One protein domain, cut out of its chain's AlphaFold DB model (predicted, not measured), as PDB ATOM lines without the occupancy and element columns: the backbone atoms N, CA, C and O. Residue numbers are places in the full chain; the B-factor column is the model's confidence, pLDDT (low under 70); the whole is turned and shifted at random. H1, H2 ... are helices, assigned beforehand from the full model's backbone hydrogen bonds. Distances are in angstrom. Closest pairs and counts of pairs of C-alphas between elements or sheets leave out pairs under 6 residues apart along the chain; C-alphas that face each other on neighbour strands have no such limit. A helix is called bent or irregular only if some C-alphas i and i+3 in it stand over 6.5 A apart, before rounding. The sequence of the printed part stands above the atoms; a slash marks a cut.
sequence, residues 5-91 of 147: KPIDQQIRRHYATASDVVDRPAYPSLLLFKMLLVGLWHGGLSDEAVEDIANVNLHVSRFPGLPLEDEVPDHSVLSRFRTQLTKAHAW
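What this domain is: This is residues 5 to 91 of the 147 residues of the protein "Transposase" of Methyloglobulus sp (UniProt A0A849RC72). Two helices, H2 and H4, cross near their middles as an X, almost at right angles, and the other two helices pack on opposite ends of this cross: H1 on the start of H2 and the later part of H4, H3 on the second half of H2 and the start of H4. No two of the touching helices lie side by side, and a long loop of residues 62 to 74 leads back from the end of H3 to the start of H4. The printed part has 87 residues, with four named helices in the order H1, H2, H3, H4 and no named strand; the class is all helix. The whole is compact, with a radius of gyration of the C-alphas of 12.7 A and spans of 36 by 29 by 25 A.

Where its parts are: H1 takes residues 5 to 18 and is 20.3 A long from first to last C-alpha; it begins at C-alpha 5 at (-17.506, 5.730, 7.998). After ten linking residues, H2 covers residues 29 to 41, 18.5 A from first to last C-alpha, with C-alpha 29 at (-5.549, 5.402, 9.545). H3 follows at residues 47 to 61; it is the longest helix by residues, with 15, and measures 19.4 A. H4 comprises residues 75 to 87, measures 18.1 A and ends at C-alpha 87 at (-2.963, 4.580, 24.870). Four more residues, 88 to 91, follow H4. No helix is bent or irregular.

How they stand to each other: H2 and H4 are the hubs, each touching the three other helices. They touch each other through residues 32 to 36 of H2 and residues 78 to 82 of H4, about perpendicular at 89 degrees. Their closest C-alphas are those of Leu 32 and Leu 78, 6.3 A apart, and their centres are 10.9 A apart. H1 touches H2 at residues 29 to 30 of H2 alone, where the closest C-alphas, those of Asp 8 and Leu 30, are 5.7 A apart. These two run opposite ways at a steep tilt of 68 degrees, only just short of about perpendicular. H1 also touches H4, through residues 11 to 15 of H1 and residues 84 to 85 of H4, about perpendicular at 89 degrees; the closest C-alphas are those of His 14 and Leu 85, 7.0 A apart. H3 touches H2 at residues 35 to 39 of H2 alone, about perpendicular at 76 degrees, and the closest C-alphas, those of Gly 39 and Val 50, are 5.5 A apart. Residues 47 to 51 of H3 touch residues 75 to 79 of H4, and the closest C-alphas, those of Asp 47 and His 75, are 4.9 A apart. H3 and H4 run opposite ways at a steep tilt of 59 degrees, with centres 17.2 A apart. H1 and H3 are apart. In H2, H3 and H4 each O i to N i+4 pair is within hydrogen-bond range; in H1 it is 7 of 10.

The domain as a whole: The two C-alphas farthest apart are those of Asp 20, in the link from H1 to H2, and Val 60, in H3, at 37.0 A. The first and last printed C-alphas, those of Lys 5 and Trp 91, are 16.1 A apart. The printed part has no cut. The link from H2 to H3 is tight, with 5 residues, that from H1 to H2 is short, with 10, and that from H3 to H4 is long, with 13. The C-alphas of this long link lie 7 to 17 A from the mean of the C-alphas. The mean pLDDT of the printed part is 78.0. Confidence is under 70 in 25 residues, residues 16 to 26 and residues 57 to 70.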
ATOM      1  N   LYS A   5     -17.445   4.299   7.658       91.88
ATOM      2  CA  LYS A   5     -17.506   5.730   7.998       91.88
ATOM      3  C   LYS A   5     -17.529   6.000   9.510       91.88
ATOM      4  O   LYS A   5     -16.705   6.805   9.948       91.88
ATOM      5  N   PRO A   6     -18.400   5.366  10.325       92.62
ATOM      6  CA  PRO A   6     -18.404   5.602  11.772       92.62
ATOM      7  C   PRO A   6     -17.087   5.169  12.431       92.62
ATOM      8  O   PRO A   6     -16.595   5.849  13.329       92.62
ATOM      9  N   ILE A   7     -16.478   4.095  11.928       92.69
ATOM     10  CA  ILE A   7     -15.200   3.566  12.414       92.69
ATOM     11  C   ILE A   7     -14.064   4.546  12.099       92.69
ATOM     12  O   ILE A   7     -13.305   4.916  12.990       92.69
ATOM     13  N   ASP A   8     -13.971   5.034  10.857       90.69
ATOM     14  CA  ASP A   8     -12.976   6.042  10.466       90.69
ATOM     15  C   ASP A   8     -13.127   7.327  11.291       90.69
ATOM     16  O   ASP A   8     -12.139   7.890  11.765       90.69
ATOM     17  N   GLN A   9     -14.365   7.764  11.548       90.38
ATOM     18  CA  GLN A   9     -14.625   8.924  12.396       90.38
ATOM     19  C   GLN A   9     -14.138   8.709  13.835       90.38
ATOM     20  O   GLN A   9     -13.545   9.621  14.413       90.38
ATOM     21  N   GLN A  10     -14.370   7.529  14.418       90.31
ATOM     22  CA  GLN A  10     -13.860   7.192  15.748       90.31
ATOM     23  C   GLN A  10     -12.330   7.183  15.768       90.31
ATOM     24  O   GLN A  10     -11.741   7.850  16.617       90.31
ATOM     25  N   ILE A  11     -11.682   6.527  14.799       89.38
ATOM     26  CA  ILE A  11     -10.215   6.501  14.692       89.38
ATOM     27  C   ILE A  11      -9.667   7.929  14.649       89.38
ATOM     28  O   ILE A  11      -8.780   8.275  15.425       89.38
ATOM     29  N   ARG A  12     -10.235   8.798  13.804       86.25
ATOM     30  CA  ARG A  12      -9.785  10.191  13.663       86.25
ATOM     31  C   ARG A  12      -9.879  10.997  14.957       86.25
ATOM     32  O   ARG A  12      -9.027  11.848  15.166       86.25
ATOM     33  N   ARG A  13     -10.844  10.734  15.845       84.69
ATOM     34  CA  ARG A  13     -10.948  11.442  17.141       84.69
ATOM     35  C   ARG A  13      -9.760  11.154  18.062       84.69
ATOM     36  O   ARG A  13      -9.300  12.047  18.766       84.69
ATOM     37  N   HIS A  14      -9.263   9.922  18.040       78.25
ATOM     38  CA  HIS A  14      -8.158   9.484  18.896       78.25
ATOM     39  C   HIS A  14      -6.791   9.664  18.232       78.25
ATOM     40  O   HIS A  14      -5.790   9.844  18.917       78.25
ATOM     41  N   TYR A  15      -6.760   9.646  16.901       71.38
ATOM     42  CA  TYR A  15      -5.535   9.621  16.115       71.38
ATOM     43  C   TYR A  15      -5.151  10.980  15.512       71.38
ATOM     44  O   TYR A  15      -3.971  11.265  15.357       71.38
ATOM     45  N   ALA A  16      -6.112  11.870  15.218       60.91
ATOM     46  CA  ALA A  16      -5.799  13.220  14.727       60.91
ATOM     47  C   ALA A  16      -5.288  14.150  15.840       60.91
ATOM     48  O   ALA A  16      -4.513  15.061  15.561       60.91
ATOM     49  N   THR A  17      -5.673  13.894  17.093       50.69
ATOM     50  CA  THR A  17      -5.242  14.660  18.278       50.69
ATOM     51  C   THR A  17      -3.747  14.476  18.588       50.69
ATOM     52  O   THR A  17      -3.174  15.278  19.310       50.69
ATOM     53  N   ALA A  18      -3.078  13.485  17.983       49.69
ATOM     54  CA  ALA A  18      -1.620  13.324  18.023       49.69
ATOM     55  C   ALA A  18      -0.868  14.253  17.039       49.69
ATOM     56  O   ALA A  18       0.288  14.002  16.706       49.69
ATOM     57  N   SER A  19      -1.519  15.318  16.558       43.00
ATOM     58  CA  SER A  19      -0.908  16.317  15.682       43.00
ATOM     59  C   SER A  19      -0.439  17.515  16.495       43.00
ATOM     60  O   SER A  19      -1.165  18.492  16.614       43.00
ATOM     61  N   ASP A  20       0.803  17.458  16.966       41.25
ATOM     62  CA  ASP A  20       1.658  18.640  16.939       41.25
ATOM     63  C   ASP A  20       2.960  18.277  16.196       41.25
ATOM     64  O   ASP A  20       3.903  17.694  16.719       41.25
ATOM     65  N   VAL A  21       2.951  18.618  14.903       44.78
ATOM     66  CA  VAL A  21       4.105  19.052  14.094       44.78
ATOM     67  C   VAL A  21       5.100  18.009  13.526       44.78
ATOM     68  O   VAL A  21       5.848  18.405  12.637       44.78
ATOM     69  N   VAL A  22       5.096  16.700  13.855       45.47
ATOM     70  CA  VAL A  22       6.126  15.777  13.270       45.47
ATOM     71  C   VAL A  22       5.649  14.488  12.568       45.47
ATOM     72  O   VAL A  22       6.270  14.126  11.577       45.47
ATOM     73  N   ASP A  23       4.550  13.824  12.938       47.28
ATOM     74  CA  ASP A  23       4.245  12.478  12.393       47.28
ATOM     75  C   ASP A  23       2.798  12.329  11.890       47.28
ATOM     76  O   ASP A  23       1.962  11.659  12.500       47.28
ATOM     77  N   ARG A  24       2.482  12.909  10.724       51.00
ATOM     78  CA  ARG A  24       1.350  12.382   9.944       51.00
ATOM     79  C   ARG A  24       1.813  11.041   9.362       51.00
ATOM     80  O   ARG A  24       2.836  11.023   8.685       51.00
ATOM     81  N   PRO A  25       1.102   9.927   9.570       54.84
ATOM     82  CA  PRO A  25       1.526   8.663   8.985       54.84
ATOM     83  C   PRO A  25       1.379   8.774   7.477       54.84
ATOM     84  O   PRO A  25       0.373   9.300   6.992       54.84
ATOM     85  N   ALA A  26       2.348   8.235   6.740       65.81
ATOM     86  CA  ALA A  26       2.267   8.110   5.287       65.81
ATOM     87  C   ALA A  26       0.981   7.379   4.836       65.81
ATOM     88  O   ALA A  26       0.502   7.591   3.727       65.81
ATOM     89  N   TYR A  27       0.381   6.581   5.727       76.81
ATOM     90  CA  TYR A  27      -0.749   5.710   5.442       76.81
ATOM     91  C   TYR A  27      -2.082   6.184   6.045       76.81
ATOM     92  O   TYR A  27      -2.119   6.683   7.176       76.81
ATOM     93  N   PRO A  28      -3.217   5.958   5.353       82.25
ATOM     94  CA  PRO A  28      -4.543   6.209   5.910       82.25
ATOM     95  C   PRO A  28      -4.791   5.408   7.198       82.25
ATOM     96  O   PRO A  28      -4.628   4.191   7.235       82.25
ATOM     97  N   SER A  29      -5.290   6.055   8.250       86.56
ATOM     98  CA  SER A  29      -5.549   5.402   9.545       86.56
ATOM     99  C   SER A  29      -6.548   4.240   9.457       86.56
ATOM    100  O   SER A  29      -6.413   3.234  10.150       86.56
ATOM    101  N   LEU A  30      -7.533   4.342   8.559       87.50
ATOM    102  CA  LEU A  30      -8.488   3.268   8.289       87.50
ATOM    103  C   LEU A  30      -7.829   2.037   7.647       87.50
ATOM    104  O   LEU A  30      -8.272   0.917   7.895       87.50
ATOM    105  N   LEU A  31      -6.794   2.227   6.823       86.19
ATOM    106  CA  LEU A  31      -6.036   1.125   6.230       86.19
ATOM    107  C   LEU A  31      -5.307   0.341   7.325       86.19
ATOM    108  O   LEU A  31      -5.503  -0.868   7.436       86.19
ATOM    109  N   LEU A  32      -4.550   1.048   8.169       88.19
ATOM    110  CA  LEU A  32      -3.811   0.453   9.286       88.19
ATOM    111  C   LEU A  32      -4.752  -0.302  10.232       88.19
ATOM    112  O   LEU A  32      -4.487  -1.444  10.602       88.19
ATOM    113  N   PHE A  33      -5.907   0.285  10.559       90.81
ATOM    114  CA  PHE A  33      -6.914  -0.385  11.382       90.81
ATOM    115  C   PHE A  33      -7.434  -1.679  10.751       90.81
ATOM    116  O   PHE A  33      -7.544  -2.693  11.437       90.81
ATOM    117  N   LYS A  34      -7.729  -1.679   9.447       88.69
ATOM    118  CA  LYS A  34      -8.186  -2.889   8.752       88.69
ATOM    119  C   LYS A  34      -7.121  -3.986   8.742       88.69
ATOM    120  O   LYS A  34      -7.480  -5.145   8.915       88.69
ATOM    121  N   MET A  35      -5.843  -3.642   8.568       89.31
ATOM    122  CA  MET A  35      -4.745  -4.616   8.648       89.31
ATOM    123  C   MET A  35      -4.686  -5.257  10.039       89.31
ATOM    124  O   MET A  35      -4.682  -6.481  10.163       89.31
ATOM    125  N   LEU A  36      -4.758  -4.449  11.100       90.50
ATOM    126  CA  LEU A  36      -4.796  -4.970  12.468       90.50
ATOM    127  C   LEU A  36      -6.043  -5.818  12.751       90.50
ATOM    128  O   LEU A  36      -5.951  -6.829  13.446       90.50
ATOM    129  N   LEU A  37      -7.198  -5.441  12.200       90.19
ATOM    130  CA  LEU A  37      -8.440  -6.199  12.342       90.19
ATOM    131  C   LEU A  37      -8.345  -7.586  11.694       90.19
ATOM    132  O   LEU A  37      -8.832  -8.559  12.266       90.19
ATOM    133  N   VAL A  38      -7.674  -7.695  10.542       86.94
ATOM    134  CA  VAL A  38      -7.344  -8.990   9.926       86.94
ATOM    135  C   VAL A  38      -6.493  -9.817  10.889       86.94
ATOM    136  O   VAL A  38      -6.852 -10.953  11.187       86.94
ATOM    137  N   GLY A  39      -5.443  -9.232  11.469       87.31
ATOM    138  CA  GLY A  39      -4.628  -9.907  12.483       87.31
ATOM    139  C   GLY A  39      -5.438 -10.452  13.662       87.31
ATOM    140  O   GLY A  39      -5.237 -11.594  14.077       87.31
ATOM    141  N   LEU A  40      -6.402  -9.672  14.159       88.88
ATOM    142  CA  LEU A  40      -7.313 -10.099  15.225       88.88
ATOM    143  C   LEU A  40      -8.197 -11.277  14.791       88.88
ATOM    144  O   LEU A  40      -8.300 -12.263  15.520       88.88
ATOM    145  N   TRP A  41      -8.790 -11.223  13.596       85.69
ATOM    146  CA  TRP A  41      -9.636 -12.306  13.073       85.69
ATOM    147  C   TRP A  41      -8.877 -13.596  12.766       85.69
ATOM    148  O   TRP A  41      -9.464 -14.674  12.830       85.69
ATOM    149  N   HIS A  42      -7.576 -13.515  12.495       82.38
ATOM    150  CA  HIS A  42      -6.709 -14.678  12.301       82.38
ATOM    151  C   HIS A  42      -6.162 -15.271  13.613       82.38
ATOM    152  O   HIS A  42      -5.218 -16.056  13.587       82.38
ATOM    153  N   GLY A  43      -6.771 -14.947  14.759       83.00
ATOM    154  CA  GLY A  43      -6.400 -15.516  16.056       83.00
ATOM    155  C   GLY A  43      -5.366 -14.699  16.831       83.00
ATOM    156  O   GLY A  43      -4.729 -15.245  17.726       83.00
ATOM    157  N   GLY A  44      -5.213 -13.407  16.521       85.38
ATOM    158  CA  GLY A  44      -4.310 -12.508  17.246       85.38
ATOM    159  C   GLY A  44      -2.877 -12.534  16.717       85.38
ATOM    160  O   GLY A  44      -1.935 -12.744  17.474       85.38
ATOM    161  N   LEU A  45      -2.715 -12.325  15.412       88.19
ATOM    162  CA  LEU A  45      -1.405 -12.276  14.763       88.19
ATOM    163  C   LEU A  45      -0.526 -11.108  15.250       88.19
ATOM    164  O   LEU A  45      -1.021 -10.030  15.610       88.19
ATOM    165  N   SER A  46       0.794 -11.315  15.202       90.75
ATOM    166  CA  SER A  46       1.787 -10.251  15.397       90.75
ATOM    167  C   SER A  46       1.712  -9.215  14.270       90.75
ATOM    168  O   SER A  46       1.176  -9.492  13.200       90.75
ATOM    169  N   ASP A  47       2.247  -8.014  14.507       89.50
ATOM    170  CA  ASP A  47       2.286  -6.966  13.473       89.50
ATOM    171  C   ASP A  47       3.108  -7.406  12.247       89.50
ATOM    172  O   ASP A  47       2.700  -7.136  11.124       89.50
ATOM    173  N   GLU A  48       4.190  -8.162  12.458       91.12
ATOM    174  CA  GLU A  48       5.015  -8.780  11.404       91.12
ATOM    175  C   GLU A  48       4.226  -9.823  10.599       91.12
ATOM    176  O   GLU A  48       4.175  -9.764   9.377       91.12
ATOM    177  N   ALA A  49       3.487 -10.718  11.263       88.19
ATOM    178  CA  ALA A  49       2.663 -11.700  10.559       88.19
ATOM    179  C   ALA A  49       1.501 -11.043   9.788       88.19
ATOM    180  O   ALA A  49       1.073 -11.548   8.747       88.19
ATOM    181  N   VAL A  50       0.970  -9.923  10.292       88.56
ATOM    182  CA  VAL A  50      -0.022  -9.111   9.574       88.56
ATOM    183  C   VAL A  50       0.598  -8.471   8.338       88.56
ATOM    184  O   VAL A  50      -0.038  -8.503   7.287       88.56
ATOM    185  N   GLU A  51       1.802  -7.913   8.449       89.31
ATOM    186  CA  GLU A  51       2.565  -7.382   7.319       89.31
ATOM    187  C   GLU A  51       2.829  -8.468   6.267       89.31
ATOM    188  O   GLU A  51       2.503  -8.259   5.103       89.31
ATOM    189  N   ASP A  52       3.311  -9.649   6.654       88.25
ATOM    190  CA  ASP A  52       3.584 -10.759   5.733       88.25
ATOM    191  C   ASP A  52       2.333 -11.194   4.962       88.25
ATOM    192  O   ASP A  52       2.331 -11.323   3.733       88.25
ATOM    193  N   ILE A  53       1.223 -11.384   5.680       84.38
ATOM    194  CA  ILE A  53      -0.072 -11.719   5.078       84.38
ATOM    195  C   ILE A  53      -0.554 -10.582   4.187       84.38
ATOM    196  O   ILE A  53      -1.142 -10.842   3.135       84.38
ATOM    197  N   ALA A  54      -0.332  -9.335   4.592       82.38
ATOM    198  CA  ALA A  54      -0.676  -8.179   3.793       82.38
ATOM    199  C   ALA A  54       0.166  -8.154   2.516       82.38
ATOM    200  O   ALA A  54      -0.437  -8.096   1.462       82.38
ATOM    201  N   ASN A  55       1.485  -8.319   2.561       80.81
ATOM    202  CA  ASN A  55       2.373  -8.384   1.398       80.81
ATOM    203  C   ASN A  55       1.945  -9.471   0.404       80.81
ATOM    204  O   ASN A  55       1.759  -9.195  -0.783       80.81
ATOM    205  N   VAL A  56       1.682 -10.690   0.883       77.75
ATOM    206  CA  VAL A  56       1.210 -11.789   0.024       77.75
ATOM    207  C   VAL A  56      -0.152 -11.463  -0.595       77.75
ATOM    208  O   VAL A  56      -0.348 -11.640  -1.795       77.75
ATOM    209  N   ASN A  57      -1.100 -10.952   0.195       69.25
ATOM    210  CA  ASN A  57      -2.454 -10.680  -0.285       69.25
ATOM    211  C   ASN A  57      -2.603  -9.328  -0.998       69.25
ATOM    212  O   ASN A  57      -3.568  -9.154  -1.725       69.25
ATOM    213  N   LEU A  58      -1.709  -8.358  -0.840       64.06
ATOM    214  CA  LEU A  58      -1.781  -7.041  -1.482       64.06
ATOM    215  C   LEU A  58      -1.231  -7.089  -2.890       64.06
ATOM    216  O   LEU A  58      -1.909  -6.639  -3.814       64.06
ATOM    217  N   HIS A  59      -0.063  -7.712  -3.056       57.69
ATOM    218  CA  HIS A  59       0.521  -7.936  -4.371       57.69
ATOM    219  C   HIS A  59      -0.342  -8.880  -5.225       57.69
ATOM    220  O   HIS A  59      -0.370  -8.744  -6.446       57.69
ATOM    221  N   VAL A  60      -1.104  -9.790  -4.600       49.88
ATOM    222  CA  VAL A  60      -1.972 -10.751  -5.306       49.88
ATOM    223  C   VAL A  60      -3.448 -10.313  -5.360       49.88
ATOM    224  O   VAL A  60      -4.156 -10.639  -6.313       49.88
ATOM    225  N   SER A  61      -3.948  -9.571  -4.368       52.28
ATOM    226  CA  SER A  61      -5.389  -9.357  -4.146       52.28
ATOM    227  C   SER A  61      -5.741  -8.063  -3.383       52.28
ATOM    228  O   SER A  61      -6.338  -8.086  -2.314       52.28
ATOM    229  N   ARG A  62      -5.448  -6.900  -3.974       58.78
ATOM    230  CA  ARG A  62      -6.333  -5.709  -3.975       58.78
ATOM    231  C   ARG A  62      -7.046  -5.390  -2.644       58.78
ATOM    232  O   ARG A  62      -8.277  -5.305  -2.594       58.78
ATOM    233  N   PHE A  63      -6.282  -5.194  -1.571       62.31
ATOM    234  CA  PHE A  63      -6.843  -4.775  -0.288       62.31
ATOM    235  C   PHE A  63      -7.648  -3.475  -0.473       62.31
ATOM    236  O   PHE A  63      -7.136  -2.510  -1.050       62.31
ATOM    237  N   PRO A  64      -8.908  -3.404  -0.012       59.25
ATOM    238  CA  PRO A  64      -9.758  -2.243  -0.246       59.25
ATOM    239  C   PRO A  64      -9.288  -1.048   0.598       59.25
ATOM    240  O   PRO A  64      -9.723  -0.860   1.743       59.25
ATOM    241  N   GLY A  65      -8.403  -0.238   0.011       60.19
ATOM    242  CA  GLY A  65      -7.873   0.993   0.599       60.19
ATOM    243  C   GLY A  65      -6.433   1.351   0.217       60.19
ATOM    244  O   GLY A  65      -6.036   2.469   0.524       60.19
ATOM    245  N   LEU A  66      -5.685   0.455  -0.436       62.03
ATOM    246  CA  LEU A  66      -4.344   0.739  -0.962       62.03
ATOM    247  C   LEU A  66      -4.410   1.004  -2.478       62.03
ATOM    248  O   LEU A  66      -4.986   0.186  -3.206       62.03
ATOM    249  N   PRO A  67      -3.881   2.139  -2.969       59.56
ATOM    250  CA  PRO A  67      -3.558   2.319  -4.379       59.56
ATOM    251  C   PRO A  67      -2.650   1.188  -4.870       59.56
ATOM    252  O   PRO A  67      -1.847   0.660  -4.111       59.56
ATOM    253  N   LEU A  68      -2.761   0.825  -6.150       55.94
ATOM    254  CA  LEU A  68      -1.949  -0.239  -6.762       55.94
ATOM    255  C   LEU A  68      -0.434   0.044  -6.723       55.94
ATOM    256  O   LEU A  68       0.349  -0.874  -6.940       55.94
ATOM    257  N   GLU A  69      -0.050   1.296  -6.480       57.09
ATOM    258  CA  GLU A  69       1.329   1.793  -6.508       57.09
ATOM    259  C   GLU A  69       1.908   2.057  -5.104       57.09
ATOM    260  O   GLU A  69       3.092   2.360  -4.997       57.09
ATOM    261  N   ASP A  70       1.108   1.920  -4.038       65.06
ATOM    262  CA  ASP A  70       1.560   2.188  -2.666       65.06
ATOM    263  C   ASP A  70       2.127   0.920  -2.003       65.06
ATOM    264  O   ASP A  70       1.538  -0.163  -2.069       65.06
ATOM    265  N   GLU A  71       3.262   1.073  -1.321       72.69
ATOM    266  CA  GLU A  71       3.935   0.012  -0.563       72.69
ATOM    267  C   GLU A  71       3.133  -0.385   0.687       72.69
ATOM    268  O   GLU A  71       2.505   0.459   1.334       72.69
ATOM    269  N   VAL A  72       3.145  -1.670   1.049       81.06
ATOM    270  CA  VAL A  72       2.457  -2.170   2.248       81.06
ATOM    271  C   VAL A  72       3.082  -1.546   3.504       81.06
ATOM    272  O   VAL A  72       4.304  -1.495   3.603       81.06
ATOM    273  N   PRO A  73       2.280  -1.074   4.481       83.75
ATOM    274  CA  PRO A  73       2.826  -0.559   5.731       83.75
ATOM    275  C   PRO A  73       3.648  -1.614   6.478       83.75
ATOM    276  O   PRO A  73       3.115  -2.665   6.836       83.75
ATOM    277  N   ASP A  74       4.899  -1.273   6.778       85.75
ATOM    278  CA  ASP A  74       5.806  -2.056   7.623       85.75
ATOM    279  C   ASP A  74       5.227  -2.283   9.039       85.75
ATOM    280  O   ASP A  74       4.511  -1.433   9.595       85.75
ATOM    281  N   HIS A  75       5.566  -3.411   9.667       87.69
ATOM    282  CA  HIS A  75       5.122  -3.795  11.009       87.69
ATOM    283  C   HIS A  75       5.451  -2.736  12.064       87.69
ATOM    284  O   HIS A  75       4.705  -2.575  13.036       87.69
ATOM    285  N   SER A  76       6.524  -1.958  11.881       88.69
ATOM    286  CA  SER A  76       6.861  -0.854  12.784       88.69
ATOM    287  C   SER A  76       5.794   0.255  12.778       88.69
ATOM    288  O   SER A  76       5.472   0.823  13.830       88.69
ATOM    289  N   VAL A  77       5.173   0.524  11.623       86.50
ATOM    290  CA  VAL A  77       4.061   1.478  11.475       86.50
ATOM    291  C   VAL A  77       2.803   0.930  12.144       86.50
ATOM    292  O   VAL A  77       2.138   1.655  12.894       86.50
ATOM    293  N   LEU A  78       2.502  -0.355  11.933       88.88
ATOM    294  CA  LEU A  78       1.375  -1.040  12.572       88.88
ATOM    295  C   LEU A  78       1.501  -1.036  14.100       88.88
ATOM    296  O   LEU A  78       0.549  -0.680  14.798       88.88
ATOM    297  N   SER A  79       2.692  -1.328  14.620       90.75
ATOM    298  CA  SER A  79       2.979  -1.343  16.057       90.75
ATOM    299  C   SER A  79       2.803   0.037  16.700       90.75
ATOM    300  O   SER A  79       2.159   0.177  17.750       90.75
ATOM    301  N   ARG A  80       3.299   1.098  16.046       88.69
ATOM    302  CA  ARG A  80       3.086   2.489  16.484       88.69
ATOM    303  C   ARG A  80       1.603   2.845  16.490       88.69
ATOM    304  O   ARG A  80       1.116   3.386  17.483       88.69
ATOM    305  N   PHE A  81       0.877   2.505  15.425       88.81
ATOM    306  CA  PHE A  81      -0.562   2.746  15.322       88.81
ATOM    307  C   PHE A  81      -1.343   2.026  16.429       88.81
ATOM    308  O   PHE A  81      -2.121   2.653  17.153       88.81
ATOM    309  N   ARG A  82      -1.074   0.731  16.630       90.25
ATOM    310  CA  ARG A  82      -1.665  -0.090  17.693       90.25
ATOM    311  C   ARG A  82      -1.415   0.528  19.066       90.25
ATOM    312  O   ARG A  82      -2.356   0.688  19.838       90.25
ATOM    313  N   THR A  83      -0.175   0.937  19.337       90.25
ATOM    314  CA  THR A  83       0.225   1.573  20.602       90.25
ATOM    315  C   THR A  83      -0.551   2.863  20.857       90.25
ATOM    316  O   THR A  83      -0.989   3.100  21.982       90.25
ATOM    317  N   GLN A  84      -0.754   3.694  19.832       88.06
ATOM    318  CA  GLN A  84      -1.528   4.929  19.969       88.06
ATOM    319  C   GLN A  84      -3.002   4.652  20.279       88.06
ATOM    320  O   GLN A  84      -3.541   5.245  21.212       88.06
ATOM    321  N   LEU A  85      -3.640   3.714  19.570       90.00
ATOM    322  CA  LEU A  85      -5.026   3.328  19.857       90.00
ATOM    323  C   LEU A  85      -5.187   2.738  21.264       90.00
ATOM    324  O   LEU A  85      -6.173   3.033  21.939       90.00
ATOM    325  N   THR A  86      -4.212   1.947  21.724       90.56
ATOM    326  CA  THR A  86      -4.196   1.393  23.083       90.56
ATOM    327  C   THR A  86      -4.069   2.492  24.132       90.56
ATOM    328  O   THR A  86      -4.868   2.533  25.062       90.56
ATOM    329  N   LYS A  87      -3.126   3.429  23.963       89.19
ATOM    330  CA  LYS A  87      -2.963   4.580  24.870       89.19
ATOM    331  C   LYS A  87      -4.205   5.471  24.919       89.19
ATOM    332  O   LYS A  87      -4.501   6.050  25.955       89.19
ATOM    333  N   ALA A  88      -4.927   5.574  23.806       88.50
ATOM    334  CA  ALA A  88      -6.162   6.341  23.714       88.50
ATOM    335  C   ALA A  88      -7.413   5.573  24.181       88.50
ATOM    336  O   ALA A  88      -8.509   6.123  24.085       88.50
ATOM    337  N   HIS A  89      -7.277   4.319  24.638       90.00
ATOM    338  CA  HIS A  89      -8.392   3.430  24.993       90.00
ATOM    339  C   HIS A  89      -9.468   3.324  23.891       90.00
ATOM    340  O   HIS A  89     -10.661   3.206  24.164       90.00
ATOM    341  N   ALA A  90      -9.053   3.380  22.621       90.81
ATOM    342  CA  ALA A  90      -9.967   3.452  21.480       90.81
ATOM    343  C   ALA A  90     -10.455   2.073  20.995       90.81
ATOM    344  O   ALA A  90     -11.483   1.985  20.323       90.81
ATOM    345  N   TRP A  91      -9.723   0.999  21.316       91.56
ATOM    346  CA  TRP A  91      -9.992  -0.354  20.814       91.56
ATOM    347  C   TRP A  91     -11.395  -0.855  21.139       91.56
ATOM    348  O   TRP A  91     -12.085  -1.327  20.236       91.56
TER     349      TRP A  91